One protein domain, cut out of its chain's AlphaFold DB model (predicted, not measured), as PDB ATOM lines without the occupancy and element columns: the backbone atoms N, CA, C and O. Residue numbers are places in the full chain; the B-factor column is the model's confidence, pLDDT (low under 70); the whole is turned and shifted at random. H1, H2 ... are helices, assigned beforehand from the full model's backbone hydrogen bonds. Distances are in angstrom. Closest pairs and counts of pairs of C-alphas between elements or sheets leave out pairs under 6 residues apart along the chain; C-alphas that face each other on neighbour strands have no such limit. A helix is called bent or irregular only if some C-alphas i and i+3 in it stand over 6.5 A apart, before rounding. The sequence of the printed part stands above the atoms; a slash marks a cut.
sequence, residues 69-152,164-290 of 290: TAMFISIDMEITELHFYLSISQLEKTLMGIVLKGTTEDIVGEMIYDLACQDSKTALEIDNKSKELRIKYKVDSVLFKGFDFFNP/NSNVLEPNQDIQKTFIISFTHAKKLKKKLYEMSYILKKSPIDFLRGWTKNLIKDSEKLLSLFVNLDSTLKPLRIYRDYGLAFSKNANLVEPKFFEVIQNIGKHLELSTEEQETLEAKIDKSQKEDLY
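AT A GLANCE: This is residues 69 to 152 and 164 to 290 of the 290 residues of an uncharacterized protein of Candidatus Gottesmanbacteria bacterium GW2011_GWA1_43_11 (UniProt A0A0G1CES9). Two long helices, H1 and H4, lie side by side, and shorter H5 packs on both in an up-and-down bundle of three, each running against the one before it in the chain. H6 crosses one end, the small hairpin H2 and H3 lies beyond it, and H7, H8 and H9 follow along H4. The printed part has 211 residues with nine named helices, H1 to H9 along the chain, and no named strand: all helix. It is loose, radius of gyration of the C-alphas 21.2 A, spanning 74 by 39 by 26 A.

HOW THE PARTS SIT: Start in H1, residues 69 to 101, at Phe 84: its C-alpha is 5.0 A from that of His 184 in H4, residues 172 to 201, their closest; they touch at a shallow tilt of 22 degrees, opposite ways. H5, residues 209 to 227, touches H1's residues 74 to 85 alone, the closest C-alphas being those of Glu 81 and Ser 218, 6.4 A. H4, the hub, also touches H9, residues 271 to 284, closest at C-alphas 194 and 277, 6.5 A, and H8, residues 263 to 267, at C-alphas 186 and 267, 5.5 A. H6, residues 230 to 241, is irregular, C-alphas 231 and 234 being 7.4 A apart; its closest C-alpha to H7, residues 256 to 261, is 239, 4.5 A from 261. H2, residues 107 to 113, and H3, residues 120 to 137, form a hairpin, closest at C-alphas 112 and 130, 6.9 A. Every O i to N i+4 pair is within hydrogen-bond range but in H3, 13 of 14, and H6, 3 of 8, where 7 of 9 O i to N i+3 pairs are.

IN THESE COORDINATES: Find C-alpha 69 at (277.214, 293.905, 334.981); H1 runs 47.3 A from there. H4 runs 43.9 A, H5 27.1 A. H9 ends at C-alpha 284, (270.645, 296.863, 338.835).

THE WHOLE: The C-alphas farthest apart, of Pro 152 and Tyr 290, are 79.0 A apart. Residues 153 to 163 are not printed; the gap is 27.5 A. H6 to H7 is a long link. Low pLDDT includes residues 97 to 152.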
ATOM      1  N   THR A  69     278.166 293.829 336.095       84.38
ATOM      2  CA  THR A  69     277.214 293.905 334.981       84.38
ATOM      3  C   THR A  69     277.932 293.820 333.634       84.38
ATOM      4  O   THR A  69     277.477 293.096 332.750       84.38
ATOM      5  N   ALA A  70     279.087 294.475 333.472       85.50
ATOM      6  CA  ALA A  70     279.883 294.355 332.252       85.50
ATOM      7  C   ALA A  70     280.385 292.929 332.008       85.50
ATOM      8  O   ALA A  70     280.367 292.466 330.869       85.50
ATOM      9  N   MET A  71     280.807 292.217 333.056       82.81
ATOM     10  CA  MET A  71     281.233 290.823 332.930       82.81
ATOM     11  C   MET A  71     280.081 289.934 332.449       82.81
ATOM     12  O   MET A  71     280.262 289.173 331.499       82.81
ATOM     13  N   PHE A  72     278.877 290.078 333.006       86.06
ATOM     14  CA  PHE A  72     277.707 289.334 332.523       86.06
ATOM     15  C   PHE A  72     277.326 289.700 331.086       86.06
ATOM     16  O   PHE A  72     277.098 288.811 330.269       86.06
ATOM     17  N   ILE A  73     277.340 290.991 330.739       89.56
ATOM     18  CA  ILE A  73     277.082 291.430 329.362       89.56
ATOM     19  C   ILE A  73     278.132 290.870 328.407       89.56
ATOM     20  O   ILE A  73     277.781 290.499 327.295       89.56
ATOM     21  N   SER A  74     279.402 290.764 328.811       87.50
ATOM     22  CA  SER A  74     280.438 290.188 327.949       87.50
ATOM     23  C   SER A  74     280.174 288.714 327.623       87.50
ATOM     24  O   SER A  74     280.317 288.323 326.470       87.50
ATOM     25  N   ILE A  75     279.683 287.928 328.586       88.69
ATOM     26  CA  ILE A  75     279.275 286.533 328.359       88.69
ATOM     27  C   ILE A  75     278.052 286.481 327.432       88.69
ATOM     28  O   ILE A  75     278.027 285.728 326.458       88.69
ATOM     29  N   ASP A  76     277.049 287.326 327.682       90.31
ATOM     30  CA  ASP A  76     275.878 287.447 326.806       90.31
ATOM     31  C   ASP A  76     276.266 287.848 325.374       90.31
ATOM     32  O   ASP A  76     275.650 287.388 324.407       90.31
ATOM     33  N   MET A  77     277.266 288.723 325.228       92.62
ATOM     34  CA  MET A  77     277.811 289.142 323.940       92.62
ATOM     35  C   MET A  77     278.432 287.964 323.201       92.62
ATOM     36  O   MET A  77     278.075 287.771 322.045       92.62
ATOM     37  N   GLU A  78     279.276 287.157 323.850       92.38
ATOM     38  CA  GLU A  78     279.876 285.958 323.238       92.38
ATOM     39  C   GLU A  78     278.802 284.990 322.729       92.38
ATOM     40  O   GLU A  78     278.832 284.551 321.579       92.38
ATOM     41  N   ILE A  79     277.795 284.703 323.559       93.94
ATOM     42  CA  ILE A  79     276.685 283.815 323.186       93.94
ATOM     43  C   ILE A  79     275.895 284.401 322.009       93.94
ATOM     44  O   ILE A  79     275.482 283.687 321.090       93.94
ATOM     45  N   THR A  80     275.653 285.711 322.025       94.00
ATOM     46  CA  THR A  80     274.886 286.384 320.973       94.00
ATOM     47  C   THR A  80     275.667 286.463 319.663       94.00
ATOM     48  O   THR A  80     275.082 286.241 318.601       94.00
ATOM     49  N   GLU A  81     276.970 286.731 319.725       94.69
ATOM     50  CA  GLU A  81     277.877 286.710 318.580       94.69
ATOM     51  C   GLU A  81     277.947 285.312 317.968       94.69
ATOM     52  O   GLU A  81     277.797 285.179 316.756       94.69
ATOM     53  N   LEU A  82     278.059 284.262 318.788       95.00
ATOM     54  CA  LEU A  82     278.044 282.879 318.313       95.00
ATOM     55  C   LEU A  82     276.739 282.545 317.575       95.00
ATOM     56  O   LEU A  82     276.773 282.000 316.472       95.00
ATOM     57  N   HIS A  83     275.580 282.905 318.136       94.62
ATOM     58  CA  HIS A  83     274.299 282.717 317.448       94.62
ATOM     59  C   HIS A  83     274.216 283.512 316.139       94.62
ATOM     60  O   HIS A  83     273.662 283.034 315.143       94.62
ATOM     61  N   PHE A  84     274.776 284.721 316.115       96.62
ATOM     62  CA  PHE A  84     274.820 285.521 314.901       96.62
ATOM     63  C   PHE A  84     275.725 284.889 313.836       96.62
ATOM     64  O   PHE A  84     275.321 284.740 312.686       96.62
ATOM     65  N   TYR A  85     276.902 284.411 314.226       93.50
ATOM     66  CA  TYR A  85     277.820 283.704 313.342       93.50
ATOM     67  C   TYR A  85     277.200 282.422 312.761       93.50
ATOM     68  O   TYR A  85     277.293 282.164 311.559       93.50
ATOM     69  N   LEU A  86     276.516 281.632 313.596       92.12
ATOM     70  CA  LEU A  86     275.826 280.413 313.168       92.12
ATOM     71  C   LEU A  86     274.683 280.705 312.190       92.12
ATOM     72  O   LEU A  86     274.531 279.992 311.198       92.12
ATOM     73  N   SER A  87     273.900 281.757 312.439       93.75
ATOM     74  CA  SER A  87     272.812 282.150 311.535       93.75
ATOM     75  C   SER A  87     273.327 282.686 310.196       93.75
ATOM     76  O   SER A  87     272.811 282.266 309.160       93.75
ATOM     77  N   ILE A  88     274.409 283.478 310.185       92.50
ATOM     78  CA  ILE A  88     275.106 283.861 308.944       92.50
ATOM     79  C   ILE A  88     275.595 282.617 308.203       92.50
ATOM     80  O   ILE A  88     275.325 282.473 307.016       92.50
ATOM     81  N   SER A  89     276.255 281.686 308.894       86.75
ATOM     82  CA  SER A  89     276.753 280.450 308.277       86.75
ATOM     83  C   SER A  89     275.621 279.627 307.652       86.75
ATOM     84  O   SER A  89     275.798 279.000 306.609       86.75
ATOM     85  N   GLN A  90     274.439 279.615 308.275       87.25
ATOM     86  CA  GLN A  90     273.261 278.951 307.723       87.25
ATOM     87  C   GLN A  90     272.736 279.672 306.477       87.25
ATOM     88  O   GLN A  90     272.439 279.017 305.483       87.25
ATOM     89  N   LEU A  91     272.659 281.002 306.507       88.75
ATOM     90  CA  LEU A  91     272.280 281.819 305.355       88.75
ATOM     91  C   LEU A  91     273.246 281.614 304.178       88.75
ATOM     92  O   LEU A  91     272.811 281.413 303.048       88.75
ATOM     93  N   GLU A  92     274.552 281.579 304.439       84.06
ATOM     94  CA  GLU A  92     275.578 281.280 303.436       84.06
ATOM     95  C   GLU A  92     275.420 279.881 302.841       84.06
ATOM     96  O   GLU A  92     275.529 279.718 301.628       84.06
ATOM     97  N   LYS A  93     275.123 278.870 303.666       77.44
ATOM     98  CA  LYS A  93     274.824 277.515 303.182       77.44
ATOM     99  C   LYS A  93     273.581 277.488 302.305       77.44
ATOM    100  O   LYS A  93     273.595 276.790 301.297       77.44
ATOM    101  N   THR A  94     272.533 278.235 302.652       76.00
ATOM    102  CA  THR A  94     271.328 278.357 301.820       76.00
ATOM    103  C   THR A  94     271.668 278.983 300.469       76.00
ATOM    104  O   THR A  94     271.312 278.427 299.433       76.00
ATOM    105  N   LEU A  95     272.429 280.084 300.467       74.38
ATOM    106  CA  LEU A  95     272.900 280.737 299.242       74.38
ATOM    107  C   LEU A  95     273.752 279.789 298.391       74.38
ATOM    108  O   LEU A  95     273.516 279.654 297.194       74.38
ATOM    109  N   MET A  96     274.700 279.083 299.009       70.94
ATOM    110  CA  MET A  96     275.534 278.095 298.327       70.94
ATOM    111  C   MET A  96     274.700 276.933 297.786       70.94
ATOM    112  O   MET A  96     274.935 276.473 296.679       70.94
ATOM    113  N   GLY A  97     273.710 276.458 298.542       63.19
ATOM    114  CA  GLY A  97     272.813 275.387 298.125       63.19
ATOM    115  C   GLY A  97     271.984 275.760 296.900       63.19
ATOM    116  O   GLY A  97     271.794 274.918 296.032       63.19
ATOM    117  N   ILE A  98     271.541 277.013 296.797       62.69
ATOM    118  CA  ILE A  98     270.856 277.536 295.606       62.69
ATOM    119  C   ILE A  98     271.827 277.594 294.426       62.69
ATOM    120  O   ILE A  98     271.514 277.090 293.355       62.69
ATOM    121  N   VAL A  99     273.048 278.087 294.653       57.72
ATOM    122  CA  VAL A  99     274.101 278.105 293.627       57.72
ATOM    123  C   VAL A  99     274.457 276.694 293.137       57.72
ATOM    124  O   VAL A  99     274.661 276.487 291.949       57.72
ATOM    125  N   LEU A 100     274.518 275.706 294.031       55.56
ATOM    126  CA  LEU A 100     274.857 274.321 293.688       55.56
ATOM    127  C   LEU A 100     273.688 273.549 293.062       55.56
ATOM    128  O   LEU A 100     273.934 272.648 292.268       55.56
ATOM    129  N   LYS A 101     272.435 273.851 293.431       53.72
ATOM    130  CA  LYS A 101     271.231 273.235 292.840       53.72
ATOM    131  C   LYS A 101     270.879 273.825 291.476       53.72
ATOM    132  O   LYS A 101     270.306 273.104 290.668       53.72
ATOM    133  N   GLY A 102     271.276 275.069 291.206       49.00
ATOM    134  CA  GLY A 102     271.257 275.694 289.880       49.00
ATOM    135  C   GLY A 102     272.288 275.089 288.920       49.00
ATOM    136  O   GLY A 102     272.982 275.802 288.197       49.00
ATOM    137  N   THR A 103     272.448 273.763 288.925       38.50
ATOM    138  CA  THR A 103     273.176 273.061 287.874       38.50
ATOM    139  C   THR A 103     272.479 273.332 286.541       38.50
ATOM    140  O   THR A 103     271.339 272.927 286.349       38.50
ATOM    141  N   THR A 104     273.212 273.989 285.637       44.00
ATOM    142  CA  THR A 104     272.946 274.312 284.217       44.00
ATOM    143  C   THR A 104     272.136 275.556 283.852       44.00
ATOM    144  O   THR A 104     272.332 276.035 282.737       44.00
ATOM    145  N   GLU A 105     271.357 276.167 284.746       47.22
ATOM    146  CA  GLU A 105     270.588 277.372 284.405       47.22
ATOM    147  C   GLU A 105     270.772 278.517 285.403       47.22
ATOM    148  O   GLU A 105     271.229 278.377 286.531       47.22
ATOM    149  N   ASP A 106     270.532 279.704 284.886       54.38
ATOM    150  CA  ASP A 106     270.942 280.996 285.391       54.38
ATOM    151  C   ASP A 106     270.450 281.331 286.821       54.38
ATOM    152  O   ASP A 106     269.401 281.941 286.984       54.38
ATOM    153  N   ILE A 107     271.248 281.040 287.858       55.34
ATOM    154  CA  ILE A 107     270.934 281.308 289.287       55.34
ATOM    155  C   ILE A 107     270.556 282.771 289.564       55.34
ATOM    156  O   ILE A 107     269.679 283.061 290.374       55.34
ATOM    157  N   VAL A 108     271.229 283.726 288.917       53.50
ATOM    158  CA  VAL A 108     270.876 285.147 289.067       53.50
ATOM    159  C   VAL A 108     269.559 285.438 288.350       53.50
ATOM    160  O   VAL A 108     268.781 286.261 288.819       53.50
ATOM    161  N   GLY A 109     269.306 284.740 287.243       55.97
ATOM    162  CA  GLY A 109     268.035 284.749 286.536       55.97
ATOM    163  C   GLY A 109     266.923 284.220 287.430       55.97
ATOM    164  O   GLY A 109     265.928 284.910 287.575       55.97
ATOM    165  N   GLU A 110     267.125 283.098 288.121       57.16
ATOM    166  CA  GLU A 110     266.177 282.555 289.100       57.16
ATOM    167  C   GLU A 110     265.921 283.535 290.251       57.16
ATOM    168  O   GLU A 110     264.776 283.870 290.519       57.16
ATOM    169  N   MET A 111     266.966 284.097 290.874       58.72
ATOM    170  CA  MET A 111     266.802 285.070 291.968       58.72
ATOM    171  C   MET A 111     266.061 286.344 291.543       58.72
ATOM    172  O   MET A 111     265.433 286.996 292.376       58.72
ATOM    173  N   ILE A 112     266.182 286.748 290.280       56.44
ATOM    174  CA  ILE A 112     265.514 287.933 289.744       56.44
ATOM    175  C   ILE A 112     264.111 287.589 289.218       56.44
ATOM    176  O   ILE A 112     263.191 288.396 289.343       56.44
ATOM    177  N   TYR A 113     263.921 286.387 288.690       56.41
ATOM    178  CA  TYR A 113     262.634 285.858 288.258       56.41
ATOM    179  C   TYR A 113     261.708 285.578 289.451       56.41
ATOM    180  O   TYR A 113     260.541 285.948 289.404       56.41
ATOM    181  N   ASP A 114     262.250 285.085 290.571       56.91
ATOM    182  CA  ASP A 114     261.597 285.016 291.890       56.91
ATOM    183  C   ASP A 114     260.986 286.365 292.321       56.91
ATOM    184  O   ASP A 114     260.063 286.420 293.137       56.91
ATOM    185  N   LEU A 115     261.525 287.474 291.803       53.34
ATOM    186  CA  LEU A 115     261.089 288.837 292.104       53.34
ATOM    187  C   LEU A 115     260.133 289.413 291.055       53.34
ATOM    188  O   LEU A 115     259.536 290.457 291.305       53.34
ATOM    189  N   ALA A 116     259.974 288.763 289.904       53.25
ATOM    190  CA  ALA A 116     259.269 289.262 288.734       53.25
ATOM    191  C   ALA A 116     257.807 288.786 288.657       53.25
ATOM    192  O   ALA A 116     257.533 287.602 288.502       53.25
ATOM    193  N   CYS A 117     256.838 289.709 288.675       51.09
ATOM    194  CA  CYS A 117     255.436 289.394 288.360       51.09
ATOM    195  C   CYS A 117     255.160 289.343 286.835       51.09
ATOM    196  O   CYS A 117     255.709 290.129 286.062       51.09
ATOM    197  N   GLN A 118     254.262 288.429 286.442       49.84
ATOM    198  CA  GLN A 118     253.948 287.931 285.086       49.84
ATOM    199  C   GLN A 118     253.393 288.954 284.052       49.84
ATOM    200  O   GLN A 118     252.266 288.813 283.581       49.84
ATOM    201  N   ASP A 119     254.166 289.951 283.614       49.91
ATOM    202  CA  ASP A 119     253.873 290.709 282.376       49.91
ATOM    203  C   ASP A 119     255.098 290.708 281.443       49.91
ATOM    204  O   ASP A 119     256.216 291.026 281.846       49.91
ATOM    205  N   SER A 120     254.876 290.353 280.172       49.75
ATOM    206  CA  SER A 120     255.857 290.342 279.076       49.75
ATOM    207  C   SER A 120     256.680 291.632 278.902       49.75
ATOM    208  O   SER A 120     257.846 291.554 278.512       49.75
ATOM    209  N   LYS A 121     256.127 292.816 279.209       52.56
ATOM    210  CA  LYS A 121     256.874 294.089 279.213       52.56
ATOM    211  C   LYS A 121     257.823 294.179 280.402       52.56
ATOM    212  O   LYS A 121     258.962 294.614 280.243       52.56
ATOM    213  N   THR A 122     257.368 293.720 281.562       52.94
ATOM    214  CA  THR A 122     258.151 293.660 282.797       52.94
ATOM    215  C   THR A 122     259.315 292.681 282.634       52.94
ATOM    216  O   THR A 122     260.423 292.993 283.049       52.94
ATOM    217  N   ALA A 123     259.120 291.551 281.946       50.72
ATOM    218  CA  ALA A 123     260.158 290.540 281.721       50.72
ATOM    219  C   ALA A 123     261.396 291.073 280.968       50.72
ATOM    220  O   ALA A 123     262.523 290.771 281.352       50.72
ATOM    221  N   LEU A 124     261.211 291.907 279.935       54.12
ATOM    222  CA  LEU A 124     262.328 292.511 279.192       54.12
ATOM    223  C   LEU A 124     263.060 293.585 280.017       54.12
ATOM    224  O   LEU A 124     264.283 293.702 279.955       54.12
ATOM    225  N   GLU A 125     262.315 294.373 280.798       55.03
ATOM    226  CA  GLU A 125     262.885 295.356 281.729       55.03
ATOM    227  C   GLU A 125     263.705 294.665 282.828       55.03
ATOM    228  O   GLU A 125     264.809 295.101 283.163       55.03
ATOM    229  N   ILE A 126     263.195 293.540 283.326       54.06
ATOM    230  CA  ILE A 126     263.864 292.679 284.291       54.06
ATOM    231  C   ILE A 126     265.130 292.059 283.694       54.06
ATOM    232  O   ILE A 126     266.177 292.130 284.332       54.06
ATOM    233  N   ASP A 127     265.091 291.504 282.480       54.22
ATOM    234  CA  ASP A 127     266.264 290.885 281.842       54.22
ATOM    235  C   ASP A 127     267.407 291.895 281.623       54.22
ATOM    236  O   ASP A 127     268.567 291.643 281.961       54.22
ATOM    237  N   ASN A 128     267.081 293.102 281.153       58.09
ATOM    238  CA  ASN A 128     268.075 294.166 280.979       58.09
ATOM    239  C   ASN A 128     268.701 294.589 282.314       58.09
ATOM    240  O   ASN A 128     269.925 294.677 282.439       58.09
ATOM    241  N   LYS A 129     267.876 294.781 283.346       56.94
ATOM    242  CA  LYS A 129     268.353 295.177 284.674       56.94
ATOM    243  C   LYS A 129     269.116 294.048 285.377       56.94
ATOM    244  O   LYS A 129     270.045 294.299 286.149       56.94
ATOM    245  N   SER A 130     268.796 292.794 285.058       54.06
ATOM    246  CA  SER A 130     269.528 291.604 285.504       54.06
ATOM    247  C   SER A 130     270.950 291.597 284.973       54.06
ATOM    248  O   SER A 130     271.897 291.419 285.742       54.06
ATOM    249  N   LYS A 131     271.109 291.851 283.670       59.91
ATOM    250  CA  LYS A 131     272.418 291.963 283.018       59.91
ATOM    251  C   LYS A 131     273.259 293.082 283.639       59.91
ATOM    252  O   LYS A 131     274.421 292.854 283.972       59.91
ATOM    253  N   GLU A 132     272.669 294.251 283.892       62.25
ATOM    254  CA  GLU A 132     273.355 295.365 284.563       62.25
ATOM    255  C   GLU A 132     273.860 294.997 285.966       62.25
ATOM    256  O   GLU A 132     274.990 295.328 286.338       62.25
ATOM    257  N   LEU A 133     273.052 294.291 286.760       58.12
ATOM    258  CA  LEU A 133     273.391 293.982 288.149       58.12
ATOM    259  C   LEU A 133     274.423 292.864 288.289       58.12
ATOM    260  O   LEU A 133     275.258 292.937 289.195       58.12
ATOM    261  N   ARG A 134     274.444 291.890 287.374       57.66
ATOM    262  CA  ARG A 134     275.529 290.891 287.295       57.66
ATOM    263  C   ARG A 134     276.880 291.546 287.091       57.66
ATOM    264  O   ARG A 134     277.820 291.259 287.836       57.66
ATOM    265  N   ILE A 135     276.933 292.480 286.143       64.19
ATOM    266  CA  ILE A 135     278.124 293.270 285.835       64.19
ATOM    267  C   ILE A 135     278.501 294.132 287.048       64.19
ATOM    268  O   ILE A 135     279.641 294.078 287.515       64.19
ATOM    269  N   LYS A 136     277.539 294.876 287.618       63.62
ATOM    270  CA  LYS A 136     277.742 295.761 288.783       63.62
ATOM    271  C   LYS A 136     278.306 295.013 289.989       63.62
ATOM    272  O   LYS A 136     279.235 295.497 290.638       63.62
ATOM    273  N   TYR A 137     277.748 293.846 290.306       57.00
ATOM    274  CA  TYR A 137     278.117 293.081 291.496       57.00
ATOM    275  C   TYR A 137     279.202 292.036 291.257       57.00
ATOM    276  O   TYR A 137     279.605 291.361 292.208       57.00
ATOM    277  N   LYS A 138     279.732 291.963 290.028       58.00
ATOM    278  CA  LYS A 138     280.749 290.991 289.613       58.00
ATOM    279  C   LYS A 138     280.357 289.571 290.020       58.00
ATOM    280  O   LYS A 138     281.200 288.811 290.502       58.00
ATOM    281  N   VAL A 139     279.073 289.242 289.872       53.97
ATOM    282  CA  VAL A 139     278.542 287.926 290.248       53.97
ATOM    283  C   VAL A 139     279.184 286.832 289.384       53.97
ATOM    284  O   VAL A 139     279.422 285.741 289.882       53.97
ATOM    285  N   ASP A 140     279.665 287.184 288.187       51.25
ATOM    286  CA  ASP A 140     280.484 286.331 287.309       51.25
ATOM    287  C   ASP A 140     281.902 286.035 287.845       51.25
ATOM    288  O   ASP A 140     282.693 285.338 287.208       51.25
ATOM    289  N   SER A 141     282.290 286.573 289.006       47.12
ATOM    290  CA  SER A 141     283.659 286.462 289.507       47.12
ATOM    291  C   SER A 141     283.758 285.626 290.787       47.12
ATOM    292  O   SER A 141     283.265 285.977 291.855       47.12
ATOM    293  N   VAL A 142     284.496 284.520 290.644       38.34
ATOM    294  CA  VAL A 142     285.005 283.578 291.661       38.34
ATOM    295  C   VAL A 142     284.068 282.427 292.047       38.34
ATOM    296  O   VAL A 142     284.531 281.292 291.992       38.34
ATOM    297  N   LEU A 143     282.779 282.645 292.327       37.12
ATOM    298  CA  LEU A 143     281.841 281.525 292.570       37.12
ATOM    299  C   LEU A 143     281.546 280.719 291.288       37.12
ATOM    300  O   LEU A 143     281.462 279.498 291.340       37.12
ATOM    301  N   PHE A 144     281.515 281.386 290.129       37.12
ATOM    302  CA  PHE A 144     281.346 280.751 288.815       37.12
ATOM    303  C   PHE A 144     282.643 280.173 288.222       37.12
ATOM    304  O   PHE A 144     282.596 279.222 287.448       37.12
ATOM    305  N   LYS A 145     283.825 280.660 288.631       32.25
ATOM    306  CA  LYS A 145     285.110 280.142 288.114       32.25
ATOM    307  C   LYS A 145     285.424 278.715 288.578       32.25
ATOM    308  O   LYS A 145     286.169 278.016 287.903       32.25
ATOM    309  N   GLY A 146     284.860 278.277 289.707       28.00
ATOM    310  CA  GLY A 146     284.909 276.869 290.119       28.00
ATOM    311  C   GLY A 146     284.018 275.957 289.266       28.00
ATOM    312  O   GLY A 146     284.279 274.762 289.185       28.00
ATOM    313  N   PHE A 147     283.007 276.523 288.598       30.22
ATOM    314  CA  PHE A 147     282.035 275.813 287.764       30.22
ATOM    315  C   PHE A 147     282.429 275.741 286.283       30.22
ATOM    316  O   PHE A 147     282.123 274.741 285.639       30.22
ATOM    317  N   ASP A 148     283.187 276.713 285.762       28.91
ATOM    318  CA  ASP A 148     283.794 276.612 284.418       28.91
ATOM    319  C   ASP A 148     284.729 275.395 284.284       28.91
ATOM    320  O   ASP A 148     284.948 274.892 283.185       28.91
ATOM    321  N   PHE A 149     285.242 274.860 285.398       28.03
ATOM    322  CA  PHE A 149     286.044 273.633 285.406       28.03
ATOM    323  C   PHE A 149     285.212 272.352 285.168       28.03
ATOM    324  O   PHE A 149     285.783 271.299 284.896       28.03
ATOM    325  N   PHE A 150     283.876 272.433 285.255       28.44
ATOM    326  CA  PHE A 150     282.951 271.294 285.158       28.44
ATOM    327  C   PHE A 150     281.853 271.456 284.091       28.44
ATOM    328  O   PHE A 150     280.983 270.591 283.998       28.44
ATOM    329  N   ASN A 151     281.891 272.507 283.263       28.95
ATOM    330  CA  ASN A 151     280.904 272.727 282.204       28.95
ATOM    331  C   ASN A 151     281.487 272.475 280.793       28.95
ATOM    332  O   ASN A 151     282.070 273.386 280.205       28.95
ATOM    333  N   PRO A 152     281.329 271.271 280.203       28.73
ATOM    334  CA  PRO A 152     281.753 271.001 278.827       28.73
ATOM    335  C   PRO A 152     280.765 271.506 277.757       28.73
ATOM    336  O   PRO A 152     280.973 271.235 276.577       28.73
ATOM    337  N   ASN A 164     256.932 275.781 285.682       29.84
ATOM    338  CA  ASN A 164     255.759 275.481 286.487       29.84
ATOM    339  C   ASN A 164     255.271 276.774 287.171       29.84
ATOM    340  O   ASN A 164     255.952 277.326 288.032       29.84
ATOM    341  N   SER A 165     254.088 277.262 286.798       33.91
ATOM    342  CA  SER A 165     253.512 278.561 287.196       33.91
ATOM    343  C   SER A 165     253.172 278.719 288.688       33.91
ATOM    344  O   SER A 165     252.601 279.735 289.075       33.91
ATOM    345  N   ASN A 166     253.479 277.723 289.521       30.12
ATOM    346  CA  ASN A 166     253.011 277.629 290.907       30.12
ATOM    347  C   ASN A 166     254.081 277.939 291.967       30.12
ATOM    348  O   ASN A 166     253.815 277.756 293.152       30.12
ATOM    349  N   VAL A 167     255.274 278.404 291.584       39.69
ATOM    350  CA  VAL A 167     256.337 278.772 292.537       39.69
ATOM    351  C   VAL A 167     256.835 280.177 292.190       39.69
ATOM    352  O   VAL A 167     257.705 280.344 291.347       39.69
ATOM    353  N   LEU A 168     256.199 281.192 292.782       41.84
ATOM    354  CA  LEU A 168     256.445 282.624 292.544       41.84
ATOM    355  C   LEU A 168     256.661 283.348 293.879       41.84
ATOM    356  O   LEU A 168     255.916 284.257 294.243       41.84
ATOM    357  N   GLU A 169     257.650 282.912 294.652       48.53
ATOM    358  CA  GLU A 169     258.016 283.579 295.900       48.53
ATOM    359  C   GLU A 169     259.542 283.640 296.010       48.53
ATOM    360  O   GLU A 169     260.197 282.647 295.691       48.53
ATOM    361  N   PRO A 170     260.129 284.751 296.505       53.41
ATOM    362  CA  PRO A 170     261.549 284.770 296.836       53.41
ATOM    363  C   PRO A 170     261.865 283.582 297.738       53.41
ATOM    364  O   PRO A 170     261.110 283.330 298.677       53.41
ATOM    365  N   ASN A 171     262.950 282.857 297.461       65.50
ATOM    366  CA  ASN A 171     263.282 281.617 298.165       65.50
ATOM    367  C   ASN A 171     262.983 281.697 299.681       65.50
ATOM    368  O   ASN A 171     263.616 282.456 300.424       65.50
ATOM    369  N   GLN A 172     261.978 280.939 300.133       73.25
ATOM    370  CA  GLN A 172     261.451 281.029 301.501       73.25
ATOM    371  C   GLN A 172     262.536 280.766 302.552       73.25
ATOM    372  O   GLN A 172     262.514 281.356 303.635       73.25
ATOM    373  N   ASP A 173     263.509 279.912 302.231       73.19
ATOM    374  CA  ASP A 173     264.620 279.605 303.123       73.19
ATOM    375  C   ASP A 173     265.592 280.783 303.225       73.19
ATOM    376  O   ASP A 173     266.070 281.069 304.324       73.19
ATOM    377  N   ILE A 174     265.836 281.528 302.136       81.19
ATOM    378  CA  ILE A 174     266.589 282.794 302.193       81.19
ATOM    379  C   ILE A 174     265.861 283.796 303.086       81.19
ATOM    380  O   ILE A 174     266.492 284.373 303.970       81.19
ATOM    381  N   GLN A 175     264.551 283.986 302.891       81.88
ATOM    382  CA  GLN A 175     263.769 284.933 303.691       81.88
ATOM    383  C   GLN A 175     263.901 284.632 305.192       81.88
ATOM    384  O   GLN A 175     264.322 285.492 305.971       81.88
ATOM    385  N   LYS A 176     263.620 283.382 305.583       84.75
ATOM    386  CA  LYS A 176     263.679 282.919 306.977       84.75
ATOM    387  C   LYS A 176     265.083 283.048 307.558       84.75
ATOM    388  O   LYS A 176     265.271 283.643 308.618       84.75
ATOM    389  N   THR A 177     266.091 282.508 306.871       88.19
ATOM    390  CA  THR A 177     267.474 282.512 307.381       88.19
ATOM    391  C   THR A 177     268.056 283.922 307.462       88.19
ATOM    392  O   THR A 177     268.790 284.226 308.407       88.19
ATOM    393  N   PHE A 178     267.671 284.821 306.553       92.94
ATOM    394  CA  PHE A 178     268.033 286.231 306.620       92.94
ATOM    395  C   PHE A 178     267.390 286.939 307.817       92.94
ATOM    396  O   PHE A 178     268.097 287.605 308.571       92.94
ATOM    397  N   ILE A 179     266.082 286.773 308.042       94.62
ATOM    398  CA  ILE A 179     265.387 287.398 309.181       94.62
ATOM    399  C   ILE A 179     265.896 286.870 310.525       94.62
ATOM    400  O   ILE A 179     266.066 287.646 311.472       94.62
ATOM    401  N   ILE A 180     266.217 285.579 310.611       95.19
ATOM    402  CA  ILE A 180     266.870 284.996 311.789       95.19
ATOM    403  C   ILE A 180     268.234 285.663 312.017       95.19
ATOM    404  O   ILE A 180     268.505 286.145 313.120       95.19
ATOM    405  N   SER A 181     269.061 285.771 310.972       96.56
ATOM    406  CA  SER A 181     270.372 286.433 311.048       96.56
ATOM    407  C   SER A 181     270.248 287.896 311.477       96.56
ATOM    408  O   SER A 181     270.952 288.342 312.382       96.56
ATOM    409  N   PHE A 182     269.290 288.629 310.909       97.44
ATOM    410  CA  PHE A 182     268.984 290.006 311.289       97.44
ATOM    411  C   PHE A 182     268.552 290.122 312.758       97.44
ATOM    412  O   PHE A 182     268.988 291.025 313.473       97.44
ATOM    413  N   THR A 183     267.737 289.187 313.247       96.62
ATOM    414  CA  THR A 183     267.298 289.161 314.648       96.62
ATOM    415  C   THR A 183     268.486 288.992 315.596       96.62
ATOM    416  O   THR A 183     268.577 289.690 316.611       96.62
ATOM    417  N   HIS A 184     269.427 288.106 315.266       97.19
ATOM    418  CA  HIS A 184     270.651 287.935 316.048       97.19
ATOM    419  C   HIS A 184     271.589 289.144 315.940       97.19
ATOM    420  O   HIS A 184     272.101 289.591 316.966       97.19
ATOM    421  N   ALA A 185     271.716 289.755 314.759       97.56
ATOM    422  CA  ALA A 185     272.443 291.011 314.573       97.56
ATOM    423  C   ALA A 185     271.885 292.131 315.470       97.56
ATOM    424  O   ALA A 185     272.635 292.831 316.151       97.56
ATOM    425  N   LYS A 186     270.553 292.273 315.532       97.44
ATOM    426  CA  LYS A 186     269.878 293.262 316.385       97.44
ATOM    427  C   LYS A 186     270.144 292.997 317.867       97.44
ATOM    428  O   LYS A 186     270.416 293.937 318.610       97.44
ATOM    429  N   LYS A 187     270.107 291.733 318.305       97.06
ATOM    430  CA  LYS A 187     270.471 291.353 319.682       97.06
ATOM    431  C   LYS A 187     271.923 291.721 319.996       97.06
ATOM    432  O   LYS A 187     272.165 292.337 321.032       97.06
ATOM    433  N   LEU A 188     272.862 291.433 319.092       97.31
ATOM    434  CA  LEU A 188     274.275 291.774 319.278       97.31
ATOM    435  C   LEU A 188     274.476 293.291 319.370       97.31
ATOM    436  O   LEU A 188     275.189 293.772 320.247       97.31
ATOM    437  N   LYS A 189     273.769 294.061 318.532       97.06
ATOM    438  CA  LYS A 189     273.789 295.528 318.578       97.06
ATOM    439  C   LYS A 189     273.305 296.076 319.923       97.06
ATOM    440  O   LYS A 189     273.904 297.023 320.429       97.06
ATOM    441  N   LYS A 190     272.272 295.469 320.524       97.25
ATOM    442  CA  LYS A 190     271.805 295.817 321.879       97.25
ATOM    443  C   LYS A 190     272.882 295.550 322.928       97.25
ATOM    444  O   LYS A 190     273.149 296.430 323.736       97.25
ATOM    445  N   LYS A 191     273.549 294.396 322.877       96.00
ATOM    446  CA  LYS A 191     274.616 294.059 323.832       96.00
ATOM    447  C   LYS A 191     275.839 294.976 323.719       96.00
ATOM    448  O   LYS A 191     276.356 295.436 324.734       96.00
ATOM    449  N   LEU A 192     276.240 295.332 322.497       96.00
ATOM    450  CA  LEU A 192     277.278 296.343 322.262       96.00
ATOM    451  C   LEU A 192     276.889 297.715 322.836       96.00
ATOM    452  O   LEU A 192     277.734 298.400 323.412       96.00
ATOM    453  N   TYR A 193     275.617 298.106 322.709       96.75
ATOM    454  CA  TYR A 193     275.111 299.345 323.299       96.75
ATOM    455  C   TYR A 193     275.162 299.318 324.830       96.75
ATOM    456  O   TYR A 193     275.706 300.243 325.429       96.75
ATOM    457  N   GLU A 194     274.660 298.246 325.457       94.69
ATOM    458  CA  GLU A 194     274.721 298.053 326.913       94.69
ATOM    459  C   GLU A 194     276.169 298.179 327.416       94.69
ATOM    460  O   GLU A 194     276.446 298.949 328.335       94.69
ATOM    461  N   MET A 195     277.114 297.502 326.754       93.62
ATOM    462  CA  MET A 195     278.537 297.590 327.082       93.62
ATOM    463  C   MET A 195     279.066 299.025 326.944       93.62
ATOM    464  O   MET A 195     279.670 299.553 327.876       93.62
ATOM    465  N   SER A 196     278.795 299.702 325.824       92.56
ATOM    466  CA  SER A 196     279.223 301.091 325.613       92.56
ATOM    467  C   SER A 196     278.662 302.047 326.670       92.56
ATOM    468  O   SER A 196     279.360 302.978 327.083       92.56
ATOM    469  N   TYR A 197     277.418 301.846 327.105       93.69
ATOM    470  CA  TYR A 197     276.792 302.663 328.139       93.69
ATOM    471  C   TYR A 197     277.494 302.497 329.490       93.69
ATOM    472  O   TYR A 197     277.826 303.492 330.141       93.69
ATOM    473  N   ILE A 198     277.805 301.257 329.883       89.19
ATOM    474  CA  ILE A 198     278.551 300.989 331.120       89.19
ATOM    475  C   ILE A 198     279.934 301.634 331.062       89.19
ATOM    476  O   ILE A 198     280.326 302.308 332.014       89.19
ATOM    477  N   LEU A 199     280.659 301.498 329.947       86.88
ATOM    478  CA  LEU A 199     281.983 302.113 329.795       86.88
ATOM    479  C   LEU A 199     281.929 303.638 329.892       86.88
ATOM    480  O   LEU A 199     282.820 304.240 330.481       86.88
ATOM    481  N   LYS A 200     280.868 304.268 329.371       89.25
ATOM    482  CA  LYS A 200     280.650 305.716 329.490       89.25
ATOM    483  C   LYS A 200     280.368 306.146 330.934       89.25
ATOM    484  O   LYS A 200     280.770 307.237 331.332       89.25
ATOM    485  N   LYS A 201     279.669 305.314 331.713       86.69
ATOM    486  CA  LYS A 201     279.358 305.567 333.134       86.69
ATOM    487  C   LYS A 201     280.483 305.188 334.095       86.69
ATOM    488  O   LYS A 201     280.474 305.640 335.247       86.69
ATOM    489  N   SER A 202     281.413 304.355 333.647       78.56
ATOM    490  CA  SER A 202     282.548 303.918 334.439       78.56
ATOM    491  C   SER A 202     283.669 304.961 334.406       78.56
ATOM    492  O   SER A 202     284.124 305.344 333.330       78.56
ATOM    493  N   PRO A 203     284.182 305.401 335.566       69.00
ATOM    494  CA  PRO A 203     285.354 306.273 335.620       69.00
ATOM    495  C   PRO A 203     286.660 305.527 335.295       69.00
ATOM    496  O   PRO A 203     287.708 306.165 335.178       69.00
ATOM    497  N   ILE A 204     286.611 304.192 335.175       69.31
ATOM    498  CA  ILE A 204     287.760 303.316 334.942       69.31
ATOM    499  C   ILE A 204     287.528 302.370 333.764       69.31
ATOM    500  O   ILE A 204     286.427 301.861 333.551       69.31
ATOM    501  N   ASP A 205     288.597 302.090 333.025       71.88
ATOM    502  CA  ASP A 205     288.606 301.045 332.003       71.88
ATOM    503  C   ASP A 205     288.916 299.694 332.652       71.88
ATOM    504  O   ASP A 205     290.067 299.385 332.963       71.88
ATOM    505  N   PHE A 206     287.874 298.900 332.875       73.88
ATOM    506  CA  PHE A 206     287.983 297.561 333.447       73.88
ATOM    507  C   PHE A 206     287.993 296.450 332.383       73.88
ATOM    508  O   PHE A 206     288.041 295.269 332.734       73.88
ATOM    509  N   LEU A 207     287.941 296.778 331.084       72.38
ATOM    510  CA  LEU A 207     287.851 295.751 330.050       72.38
ATOM    511  C   LEU A 207     289.165 294.999 329.881       72.38
ATOM    512  O   LEU A 207     290.231 295.568 329.619       72.38
ATOM    513  N   ARG A 208     289.063 293.672 329.927       75.06
ATOM    514  CA  ARG A 208     290.162 292.778 329.571       75.06
ATOM    515  C   ARG A 208     290.401 292.821 328.061       75.06
ATOM    516  O   ARG A 208     289.508 293.124 327.274       75.06
ATOM    517  N   GLY A 209     291.623 292.482 327.645       75.06
ATOM    518  CA  GLY A 209     292.006 292.499 326.227       75.06
ATOM    519  C   GLY A 209     291.111 291.620 325.346       75.06
ATOM    520  O   GLY A 209     290.755 292.031 324.248       75.06
ATOM    521  N   TRP A 210     290.682 290.461 325.854       75.31
ATOM    522  CA  TRP A 210     289.766 289.578 325.129       75.31
ATOM    523  C   TRP A 210     288.388 290.223 324.917       75.31
ATOM    524  O   TRP A 210     287.871 290.159 323.811       75.31
ATOM    525  N   THR A 211     287.836 290.938 325.904       81.38
ATOM    526  CA  THR A 211     286.538 291.625 325.772       81.38
ATOM    527  C   THR A 211     286.614 292.778 324.772       81.38
ATOM    528  O   THR A 211     285.675 293.025 324.021       81.38
ATOM    529  N   LYS A 212     287.756 293.474 324.712       86.62
ATOM    530  CA  LYS A 212     287.999 294.503 323.687       86.62
ATOM    531  C   LYS A 212     288.060 293.903 322.282       86.62
ATOM    532  O   LYS A 212     287.538 294.503 321.347       86.62
ATOM    533  N   ASN A 213     288.675 292.727 322.139       89.19
ATOM    534  CA  ASN A 213     288.686 292.004 320.870       89.19
ATOM    535  C   ASN A 213     287.278 291.541 320.487       89.19
ATOM    536  O   ASN A 213     286.871 291.803 319.365       89.19
ATOM    537  N   LEU A 214     286.508 290.988 321.431       90.69
ATOM    538  CA  LEU A 214     285.108 290.604 321.229       90.69
ATOM    539  C   LEU A 214     284.267 291.766 320.680       90.69
ATOM    540  O   LEU A 214     283.590 291.611 319.671       90.69
ATOM    541  N   ILE A 215     284.355 292.957 321.287       93.25
ATOM    542  CA  ILE A 215     283.658 294.158 320.789       93.25
ATOM    543  C   ILE A 215     284.042 294.442 319.329       93.25
ATOM    544  O   ILE A 215     283.170 294.619 318.480       93.25
ATOM    545  N   LYS A 216     285.345 294.448 319.028       94.56
ATOM    546  CA  LYS A 216     285.869 294.740 317.689       94.56
ATOM    547  C   LYS A 216     285.442 293.697 316.651       94.56
ATOM    548  O   LYS A 216     285.101 294.055 315.522       94.56
ATOM    549  N   ASP A 217     285.480 292.421 317.011       92.62
ATOM    550  CA  ASP A 217     285.117 291.313 316.131       92.62
ATOM    551  C   ASP A 217     283.606 291.313 315.855       92.62
ATOM    552  O   ASP A 217     283.194 291.225 314.695       92.62
ATOM    553  N   SER A 218     282.794 291.591 316.877       94.50
ATOM    554  CA  SER A 218     281.347 291.774 316.754       94.50
ATOM    555  C   SER A 218     280.976 292.959 315.856       94.50
ATOM    556  O   SER A 218     280.091 292.846 315.005       94.50
ATOM    557  N   GLU A 219     281.664 294.098 315.984       95.44
ATOM    558  CA  GLU A 219     281.477 295.257 315.099       95.44
ATOM    559  C   GLU A 219     281.843 294.940 313.647       95.44
ATOM    560  O   GLU A 219     281.115 295.312 312.719       95.44
ATOM    561  N   LYS A 220     282.941 294.206 313.434       94.62
ATOM    562  CA  LYS A 220     283.357 293.754 312.105       94.62
ATOM    563  C   LYS A 220     282.324 292.810 311.491       94.62
ATOM    564  O   LYS A 220     281.975 292.978 310.322       94.62
ATOM    565  N   LEU A 221     281.815 291.849 312.262       92.94
ATOM    566  CA  LEU A 221     280.795 290.902 311.811       92.94
ATOM    567  C   LEU A 221     279.492 291.622 311.429       92.94
ATOM    568  O   LEU A 221     278.943 291.380 310.353       92.94
ATOM    569  N   LEU A 222     279.040 292.572 312.256       96.25
ATOM    570  CA  LEU A 222     277.891 293.426 311.942       96.25
ATOM    571  C   LEU A 222     278.117 294.239 310.665       96.25
ATOM    572  O   LEU A 222     277.217 294.312 309.831       96.25
ATOM    573  N   SER A 223     279.306 294.816 310.476       95.31
ATOM    574  CA  SER A 223     279.627 295.572 309.262       95.31
ATOM    575  C   SER A 223     279.563 294.701 308.007       95.31
ATOM    576  O   SER A 223     279.019 295.146 306.998       95.31
ATOM    577  N   LEU A 224     280.087 293.473 308.057       92.56
ATOM    578  CA  LEU A 224     280.023 292.536 306.929       92.56
ATOM    579  C   LEU A 224     278.573 292.206 306.556       92.56
ATOM    580  O   LEU A 224     278.230 292.191 305.373       92.56
ATOM    581  N   PHE A 225     277.720 291.992 307.562       95.62
ATOM    582  CA  PHE A 225     276.302 291.708 307.366       95.62
ATOM    583  C   PHE A 225     275.529 292.916 306.820       95.62
ATOM    584  O   PHE A 225     274.818 292.783 305.829       95.62
ATOM    585  N   VAL A 226     275.709 294.110 307.399       95.50
ATOM    586  CA  VAL A 226     275.059 295.355 306.939       95.50
ATOM    587  C   VAL A 226     275.406 295.660 305.486       95.50
ATOM    588  O   VAL A 226     274.538 296.028 304.693       95.50
ATOM    589  N   ASN A 227     276.673 295.480 305.122       92.44
ATOM    590  CA  ASN A 227     277.135 295.756 303.770       92.44
ATOM    591  C   ASN A 227     276.793 294.630 302.788       92.44
ATOM    592  O   ASN A 227     276.895 294.851 301.578       92.44
ATOM    593  N   LEU A 228     276.371 293.452 303.263       90.75
ATOM    594  CA  LEU A 228     276.230 292.236 302.457       90.75
ATOM    595  C   LEU A 228     277.531 291.951 301.688       90.75
ATOM    596  O   LEU A 228     277.543 291.881 300.459       90.75
ATOM    597  N   ASP A 229     278.656 291.931 302.403       84.75
ATOM    598  CA  ASP A 229     279.983 291.692 301.830       84.75
ATOM    599  C   ASP A 229     280.308 290.192 301.712       84.75
ATOM    600  O   ASP A 229     279.570 289.325 302.177       84.75
ATOM    601  N   SER A 230     281.440 289.876 301.072       81.81
ATOM    602  CA  SER A 230     281.933 288.499 300.907       81.81
ATOM    603  C   SER A 230     280.903 287.559 300.238       81.81
ATOM    604  O   SER A 230     280.398 287.854 299.156       81.81
ATOM    605  N   THR A 231     280.617 286.435 300.879       78.56
ATOM    606  CA  THR A 231     279.647 285.372 300.584       78.56
ATOM    607  C   THR A 231     278.190 285.836 300.619       78.56
ATOM    608  O   THR A 231     277.347 285.208 299.986       78.56
ATOM    609  N   LEU A 232     277.883 286.957 301.283       84.69
ATOM    610  CA  LEU A 232     276.530 287.524 301.354       84.69
ATOM    611  C   LEU A 232     276.204 288.471 300.189       84.69
ATOM    612  O   LEU A 232     275.057 288.893 300.050       84.69
ATOM    613  N   LYS A 233     277.174 288.785 299.318       81.81
ATOM    614  CA  LYS A 233     276.981 289.663 298.146       81.81
ATOM    615  C   LYS A 233     275.760 289.331 297.278       81.81
ATOM    616  O   LYS A 233     275.124 290.292 296.842       81.81
ATOM    617  N   PRO A 234     275.389 288.057 297.029       76.94
ATOM    618  CA  PRO A 234     274.202 287.740 296.231       76.94
ATOM    619  C   PRO A 234     272.906 288.349 296.787       76.94
ATOM    620  O   PRO A 234     272.029 288.743 296.022       76.94
ATOM    621  N   LEU A 235     272.804 288.545 298.106       81.56
ATOM    622  CA  LEU A 235     271.631 289.158 298.738       81.56
ATOM    623  C   LEU A 235     271.416 290.625 298.343       81.56
ATOM    624  O   LEU A 235     270.319 291.157 298.508       81.56
ATOM    625  N   ARG A 236     272.434 291.291 297.782       83.19
ATOM    626  CA  ARG A 236     272.302 292.660 297.260       83.19
ATOM    627  C   ARG A 236     271.304 292.750 296.105       83.19
ATOM    628  O   ARG A 236     270.768 293.826 295.874       83.19
ATOM    629  N   ILE A 237     271.025 291.639 295.423       73.19
ATOM    630  CA  ILE A 237     269.977 291.556 294.400       73.19
ATOM    631  C   ILE A 237     268.614 291.839 295.045       73.19
ATOM    632  O   ILE A 237     267.919 292.755 294.616       73.19
ATOM    633  N   TYR A 238     268.277 291.150 296.141       75.31
ATOM    634  CA  TYR A 238     267.037 291.397 296.888       75.31
ATOM    635  C   TYR A 238     266.964 292.821 297.449       75.31
ATOM    636  O   TYR A 238     265.903 293.444 297.410       75.31
ATOM    637  N   ARG A 239     268.095 293.364 297.920       81.94
ATOM    638  CA  ARG A 239     268.195 294.758 298.381       81.94
ATOM    639  C   ARG A 239     267.846 295.760 297.277       81.94
ATOM    640  O   ARG A 239     267.065 296.674 297.514       81.94
ATOM    641  N   ASP A 240     268.407 295.592 296.084       73.31
ATOM    642  CA  ASP A 240     268.248 296.555 294.992       73.31
ATOM    643  C   ASP A 240     266.898 296.406 294.249       73.31
ATOM    644  O   ASP A 240     266.421 297.380 293.666       73.31
ATOM    645  N   TYR A 241     266.255 295.228 294.286       67.00
ATOM    646  CA  TYR A 241     265.008 294.941 293.550       67.00
ATOM    647  C   TYR A 241     263.718 294.908 294.385       67.00
ATOM    648  O   TYR A 241     262.634 295.108 293.833       67.00
ATOM    649  N   GLY A 242     263.805 294.662 295.697       56.66
ATOM    650  CA  GLY A 242     262.711 294.137 296.527       56.66
ATOM    651  C   GLY A 242     261.412 294.945 296.665       56.66
ATOM    652  O   GLY A 242     260.476 294.434 297.261       56.66
ATOM    653  N   LEU A 243     261.297 296.168 296.133       53.31
ATOM    654  CA  LEU A 243     260.040 296.946 296.149       53.31
ATOM    655  C   LEU A 243     259.481 297.280 294.760       53.31
ATOM    656  O   LEU A 243     258.288 297.546 294.632       53.31
ATOM    657  N   ALA A 244     260.312 297.282 293.714       51.53
ATOM    658  CA  ALA A 244     259.871 297.690 292.380       51.53
ATOM    659  C   ALA A 244     258.986 296.625 291.706       51.53
ATOM    660  O   ALA A 244     258.084 296.977 290.947       51.53
ATOM    661  N   PHE A 245     259.193 295.343 292.035       48.94
ATOM    662  CA  PHE A 245     258.519 294.209 291.384       48.94
ATOM    663  C   PHE A 245     257.692 293.328 292.341       48.94
ATOM    664  O   PHE A 245     256.954 292.454 291.899       48.94
ATOM    665  N   SER A 246     257.717 293.617 293.646       51.47
ATOM    666  CA  SER A 246     257.067 292.823 294.702       51.47
ATOM    667  C   SER A 246     255.652 293.279 295.070       51.47
ATOM    668  O   SER A 246     255.131 292.862 296.103       51.47
ATOM    669  N   LYS A 247     254.997 294.109 294.241       46.97
ATOM    670  CA  LYS A 247     253.660 294.669 294.537       46.97
ATOM    671  C   LYS A 247     252.594 293.609 294.871       46.97
ATOM    672  O   LYS A 247     251.603 293.970 295.494       46.97
ATOM    673  N   ASN A 248     252.829 292.337 294.522       48.16
ATOM    674  CA  ASN A 248     251.982 291.181 294.836       48.16
ATOM    675  C   ASN A 248     252.746 289.995 295.479       48.16
ATOM    676  O   ASN A 248     252.294 288.859 295.375       48.16
ATOM    677  N   ALA A 249     253.919 290.208 296.092       54.25
ATOM    678  CA  ALA A 249     254.713 289.106 296.644       54.25
ATOM    679  C   ALA A 249     254.077 288.539 297.929       54.25
ATOM    680  O   ALA A 249     253.974 289.240 298.937       54.25
ATOM    681  N   ASN A 250     253.699 287.257 297.914       59.09
ATOM    682  CA  ASN A 250     253.312 286.512 299.114       59.09
ATOM    683  C   ASN A 250     254.578 286.161 299.912       59.09
ATOM    684  O   ASN A 250     255.177 285.102 299.758       59.09
ATOM    685  N   LEU A 251     255.053 287.101 300.728       68.19
ATOM    686  CA  LEU A 251     256.233 286.870 301.557       68.19
ATOM    687  C   LEU A 251     255.901 285.976 302.746       68.19
ATOM    688  O   LEU A 251     254.990 286.273 303.520       68.19
ATOM    689  N   VAL A 252     256.720 284.946 302.952       73.75
ATOM    690  CA  VAL A 252     256.700 284.165 304.195       73.75
ATOM    691  C   VAL A 252     257.205 285.004 305.364       73.75
ATOM    692  O   VAL A 252     256.708 284.866 306.478       73.75
ATOM    693  N   GLU A 253     258.154 285.904 305.106       81.38
ATOM    694  CA  GLU A 253     258.637 286.876 306.080       81.38
ATOM    695  C   GLU A 253     258.244 288.297 305.643       81.38
ATOM    696  O   GLU A 253     258.970 288.923 304.863       81.38
ATOM    697  N   PRO A 254     257.135 288.865 306.154       82.06
ATOM    698  CA  PRO A 254     256.595 290.142 305.670       82.06
ATOM    699  C   PRO A 254     257.578 291.320 305.737       82.06
ATOM    700  O   PRO A 254     257.479 292.263 304.959       82.06
ATOM    701  N   LYS A 255     258.543 291.264 306.662       85.50
ATOM    702  CA  LYS A 255     259.562 292.306 306.868       85.50
ATOM    703  C   LYS A 255     260.812 292.126 306.006       85.50
ATOM    704  O   LYS A 255     261.704 292.963 306.074       85.50
ATOM    705  N   PHE A 256     260.921 291.048 305.231       85.75
ATOM    706  CA  PHE A 256     262.150 290.703 304.513       85.75
ATOM    707  C   PHE A 256     262.648 291.840 303.617       85.75
ATOM    708  O   PHE A 256     263.781 292.291 303.788       85.75
ATOM    709  N   PHE A 257     261.799 292.347 302.717       83.38
ATOM    710  CA  PHE A 257     262.198 293.423 301.808       83.38
ATOM    711  C   PHE A 257     262.438 294.752 302.515       83.38
ATOM    712  O   PHE A 257     263.402 295.438 302.189       83.38
ATOM    713  N   GLU A 258     261.614 295.085 303.509       86.88
ATOM    714  CA  GLU A 258     261.800 296.277 304.341       86.88
ATOM    715  C   GLU A 258     263.197 296.268 304.988       86.88
ATOM    716  O   GLU A 258     263.975 297.214 304.855       86.88
ATOM    717  N   VAL A 259     263.562 295.145 305.612       90.94
ATOM    718  CA  VAL A 259     264.823 294.997 306.341       90.94
ATOM    719  C   VAL A 259     266.024 294.928 305.403       90.94
ATOM    720  O   VAL A 259     267.010 295.629 305.634       90.94
ATOM    721  N   ILE A 260     265.985 294.102 304.353       89.44
ATOM    722  CA  ILE A 260     267.145 293.891 303.471       89.44
ATOM    723  C   ILE A 260     267.513 295.149 302.678       89.44
ATOM    724  O   ILE A 260     268.687 295.347 302.360       89.44
ATOM    725  N   GLN A 261     266.540 296.028 302.419       88.50
ATOM    726  CA  GLN A 261     266.753 297.321 301.773       88.50
ATOM    727  C   GLN A 261     267.579 298.284 302.610       88.50
ATOM    728  O   GLN A 261     268.411 299.015 302.070       88.50
ATOM    729  N   ASN A 262     267.365 298.283 303.925       90.56
ATOM    730  CA  ASN A 262     268.032 299.214 304.818       90.56
ATOM    731  C   ASN A 262     268.443 298.563 306.142       90.56
ATOM    732  O   ASN A 262     268.050 298.998 307.226       90.56
ATOM    733  N   ILE A 263     269.276 297.522 306.040       95.12
ATOM    734  CA  ILE A 263     269.742 296.731 307.188       95.12
ATOM    735  C   ILE A 263     270.310 297.645 308.277       95.12
ATOM    736  O   ILE A 263     269.949 297.507 309.443       95.12
ATOM    737  N   GLY A 264     271.152 298.610 307.889       94.69
ATOM    738  CA  GLY A 264     271.764 299.572 308.806       94.69
ATOM    739  C   GLY A 264     270.728 300.324 309.642       94.69
ATOM    740  O   GLY A 264     270.772 300.242 310.867       94.69
ATOM    741  N   LYS A 265     269.747 300.962 308.991       94.62
ATOM    742  CA  LYS A 265     268.675 301.703 309.673       94.62
ATOM    743  C   LYS A 265     267.831 300.806 310.578       94.62
ATOM    744  O   LYS A 265     267.504 301.194 311.689       94.62
ATOM    745  N   HIS A 266     267.491 299.595 310.141       94.31
ATOM    746  CA  HIS A 266     266.693 298.680 310.966       94.31
ATOM    747  C   HIS A 266     267.474 298.116 312.166       94.31
ATOM    748  O   HIS A 266     266.876 297.745 313.185       94.31
ATOM    749  N   LEU A 267     268.808 298.081 312.093       95.81
ATOM    750  CA  LEU A 267     269.658 297.727 313.227       95.81
ATOM    751  C   LEU A 267     269.811 298.862 314.247       95.81
ATOM    752  O   LEU A 267     270.012 298.552 315.425       95.81
ATOM    753  N   GLU A 268     269.656 300.131 313.864       95.00
ATOM    754  CA  GLU A 268     269.711 301.271 314.795       95.00
ATOM    755  C   GLU A 268     268.716 301.105 315.945       95.00
ATOM    756  O   GLU A 268     267.565 300.721 315.743       95.00
ATOM    757  N   LEU A 269     269.174 301.339 317.174       95.38
ATOM    758  CA  LEU A 269     268.317 301.250 318.353       95.38
ATOM    759  C   LEU A 269     267.483 302.522 318.456       95.38
ATOM    760  O   LEU A 269     268.056 303.613 318.426       95.38
ATOM    761  N   SER A 270     266.165 302.387 318.606       94.88
ATOM    762  CA  SER A 270     265.307 303.547 318.869       94.88
ATOM    763  C   SER A 270     265.637 304.172 320.228       94.88
ATOM    764  O   SER A 270     266.216 303.517 321.096       94.88
ATOM    765  N   THR A 271     265.238 305.428 320.442       95.38
ATOM    766  CA  THR A 271     265.399 306.095 321.744       95.38
ATOM    767  C   THR A 271     264.750 305.290 322.872       95.38
ATOM    768  O   THR A 271     265.376 305.061 323.895       95.38
ATOM    769  N   GLU A 272     263.546 304.759 322.647       95.44
ATOM    770  CA  GLU A 272     262.843 303.913 323.622       95.44
ATOM    771  C   GLU A 272     263.602 302.606 323.923       95.44
ATOM    772  O   GLU A 272     263.687 302.174 325.076       95.44
ATOM    773  N   GLU A 273     264.199 301.973 322.903       93.88
ATOM    774  CA  GLU A 273     265.044 300.793 323.105       93.88
ATOM    775  C   GLU A 273     266.285 301.141 323.935       93.88
ATOM    776  O   GLU A 273     266.639 300.381 324.835       93.88
ATOM    777  N   GLN A 274     266.928 302.275 323.650       96.25
ATOM    778  CA  GLN A 274     268.094 302.758 324.391       96.25
ATOM    779  C   GLN A 274     267.731 303.032 325.853       96.25
ATOM    780  O   GLN A 274     268.325 302.427 326.742       96.25
ATOM    781  N   GLU A 275     266.696 303.834 326.105       94.62
ATOM    782  CA  GLU A 275     266.197 304.158 327.448       94.62
ATOM    783  C   GLU A 275     265.838 302.899 328.246       94.62
ATOM    784  O   GLU A 275     266.166 302.787 329.427       94.62
ATOM    785  N   THR A 276     265.226 301.901 327.602       94.25
ATOM    786  CA  THR A 276     264.894 300.627 328.252       94.25
ATOM    787  C   THR A 276     266.144 299.845 328.670       94.25
ATOM    788  O   THR A 276     266.167 299.244 329.747       94.25
ATOM    789  N   LEU A 277     267.180 299.808 327.826       93.75
ATOM    790  CA  LEU A 277     268.444 299.129 328.137       93.75
ATOM    791  C   LEU A 277     269.202 299.866 329.249       93.75
ATOM    792  O   LEU A 277     269.689 299.239 330.188       93.75
ATOM    793  N   GLU A 278     269.232 301.196 329.188       94.31
ATOM    794  CA  GLU A 278     269.834 302.051 330.212       94.31
ATOM    795  C   GLU A 278     269.144 301.888 331.566       94.31
ATOM    796  O   GLU A 278     269.812 301.683 332.580       94.31
ATOM    797  N   ALA A 279     267.809 301.887 331.584       90.88
ATOM    798  CA  ALA A 279     267.026 301.701 332.799       90.88
ATOM    799  C   ALA A 279     267.271 300.332 333.447       90.88
ATOM    800  O   ALA A 279     267.299 300.240 334.672       90.88
ATOM    801  N   LYS A 280     267.488 299.266 332.661       88.19
ATOM    802  CA  LYS A 280     267.846 297.939 333.200       88.19
ATOM    803  C   LYS A 280     269.189 297.966 333.923       88.19
ATOM    804  O   LYS A 280     269.294 297.434 335.027       88.19
ATOM    805  N   ILE A 281     270.187 298.615 333.327       87.31
ATOM    806  CA  ILE A 281     271.521 298.763 333.920       87.31
ATOM    807  C   ILE A 281     271.436 299.625 335.185       87.31
ATOM    808  O   ILE A 281     271.966 299.251 336.228       87.31
ATOM    809  N   ASP A 282     270.709 300.735 335.133       85.56
ATOM    810  CA  ASP A 282     270.579 301.652 336.265       85.56
ATOM    811  C   ASP A 282     269.728 301.078 337.405       85.56
ATOM    812  O   ASP A 282     269.972 301.382 338.572       85.56
ATOM    813  N   LYS A 283     268.743 300.221 337.106       79.38
ATOM    814  CA  LYS A 283     267.957 299.515 338.127       79.38
ATOM    815  C   LYS A 283     268.814 298.508 338.890       79.38
ATOM    816  O   LYS A 283     268.692 298.435 340.109       79.38
ATOM    817  N   SER A 284     269.714 297.806 338.197       65.69
ATOM    818  CA  SER A 284     270.645 296.863 338.835       65.69
ATOM    819  C   SER A 284     271.588 297.525 339.851       65.69
ATOM    820  O   SER A 284     272.121 296.837 340.708       65.69
ATOM    821  N   GLN A 285     271.725 298.858 339.812       61.59
ATOM    822  CA  GLN A 285     272.504 299.647 340.778       61.59
ATOM    823  C   GLN A 285     271.697 300.118 342.001       61.59
ATOM    824  O   GLN A 285     272.249 300.688 342.940       61.59
ATOM    825  N   LYS A 286     270.362 299.983 341.981       53.56
ATOM    826  CA  LYS A 286     269.478 300.521 343.030       53.56
ATOM    827  C   LYS A 286     268.966 299.469 344.009       53.56
ATOM    828  O   LYS A 286     268.564 299.844 345.106       53.56
ATOM    829  N   GLU A 287     268.946 298.194 343.626       51.47
ATOM    830  CA  GLU A 287     268.333 297.132 344.439       51.47
ATOM    831  C   GLU A 287     269.157 296.747 345.689       51.47
ATOM    832  O   GLU A 287     268.577 296.196 346.615       51.47
ATOM    833  N   ASP A 288     270.421 297.182 345.808       43.56
ATOM    834  CA  ASP A 288     271.293 296.916 346.974       43.56
ATOM    835  C   ASP A 288     271.561 298.158 347.865       43.56
ATOM    836  O   ASP A 288     272.519 298.203 348.652       43.56
ATOM    837  N   LEU A 289     270.735 299.209 347.742       40.19
ATOM    838  CA  LEU A 289     270.839 300.444 348.543       40.19
ATOM    839  C   LEU A 289     270.105 300.396 349.901       40.19
ATOM    840  O   LEU A 289     270.139 301.401 350.616       40.19
ATOM    841  N   TYR A 290     269.494 299.266 350.273       35.31
ATOM    842  CA  TYR A 290     268.799 299.077 351.556       35.31
ATOM    843  C   TYR A 290     269.365 297.907 352.358       35.31
ATOM    844  O   TYR A 290     269.407 296.784 351.816       35.31
TER     845      TYR A 290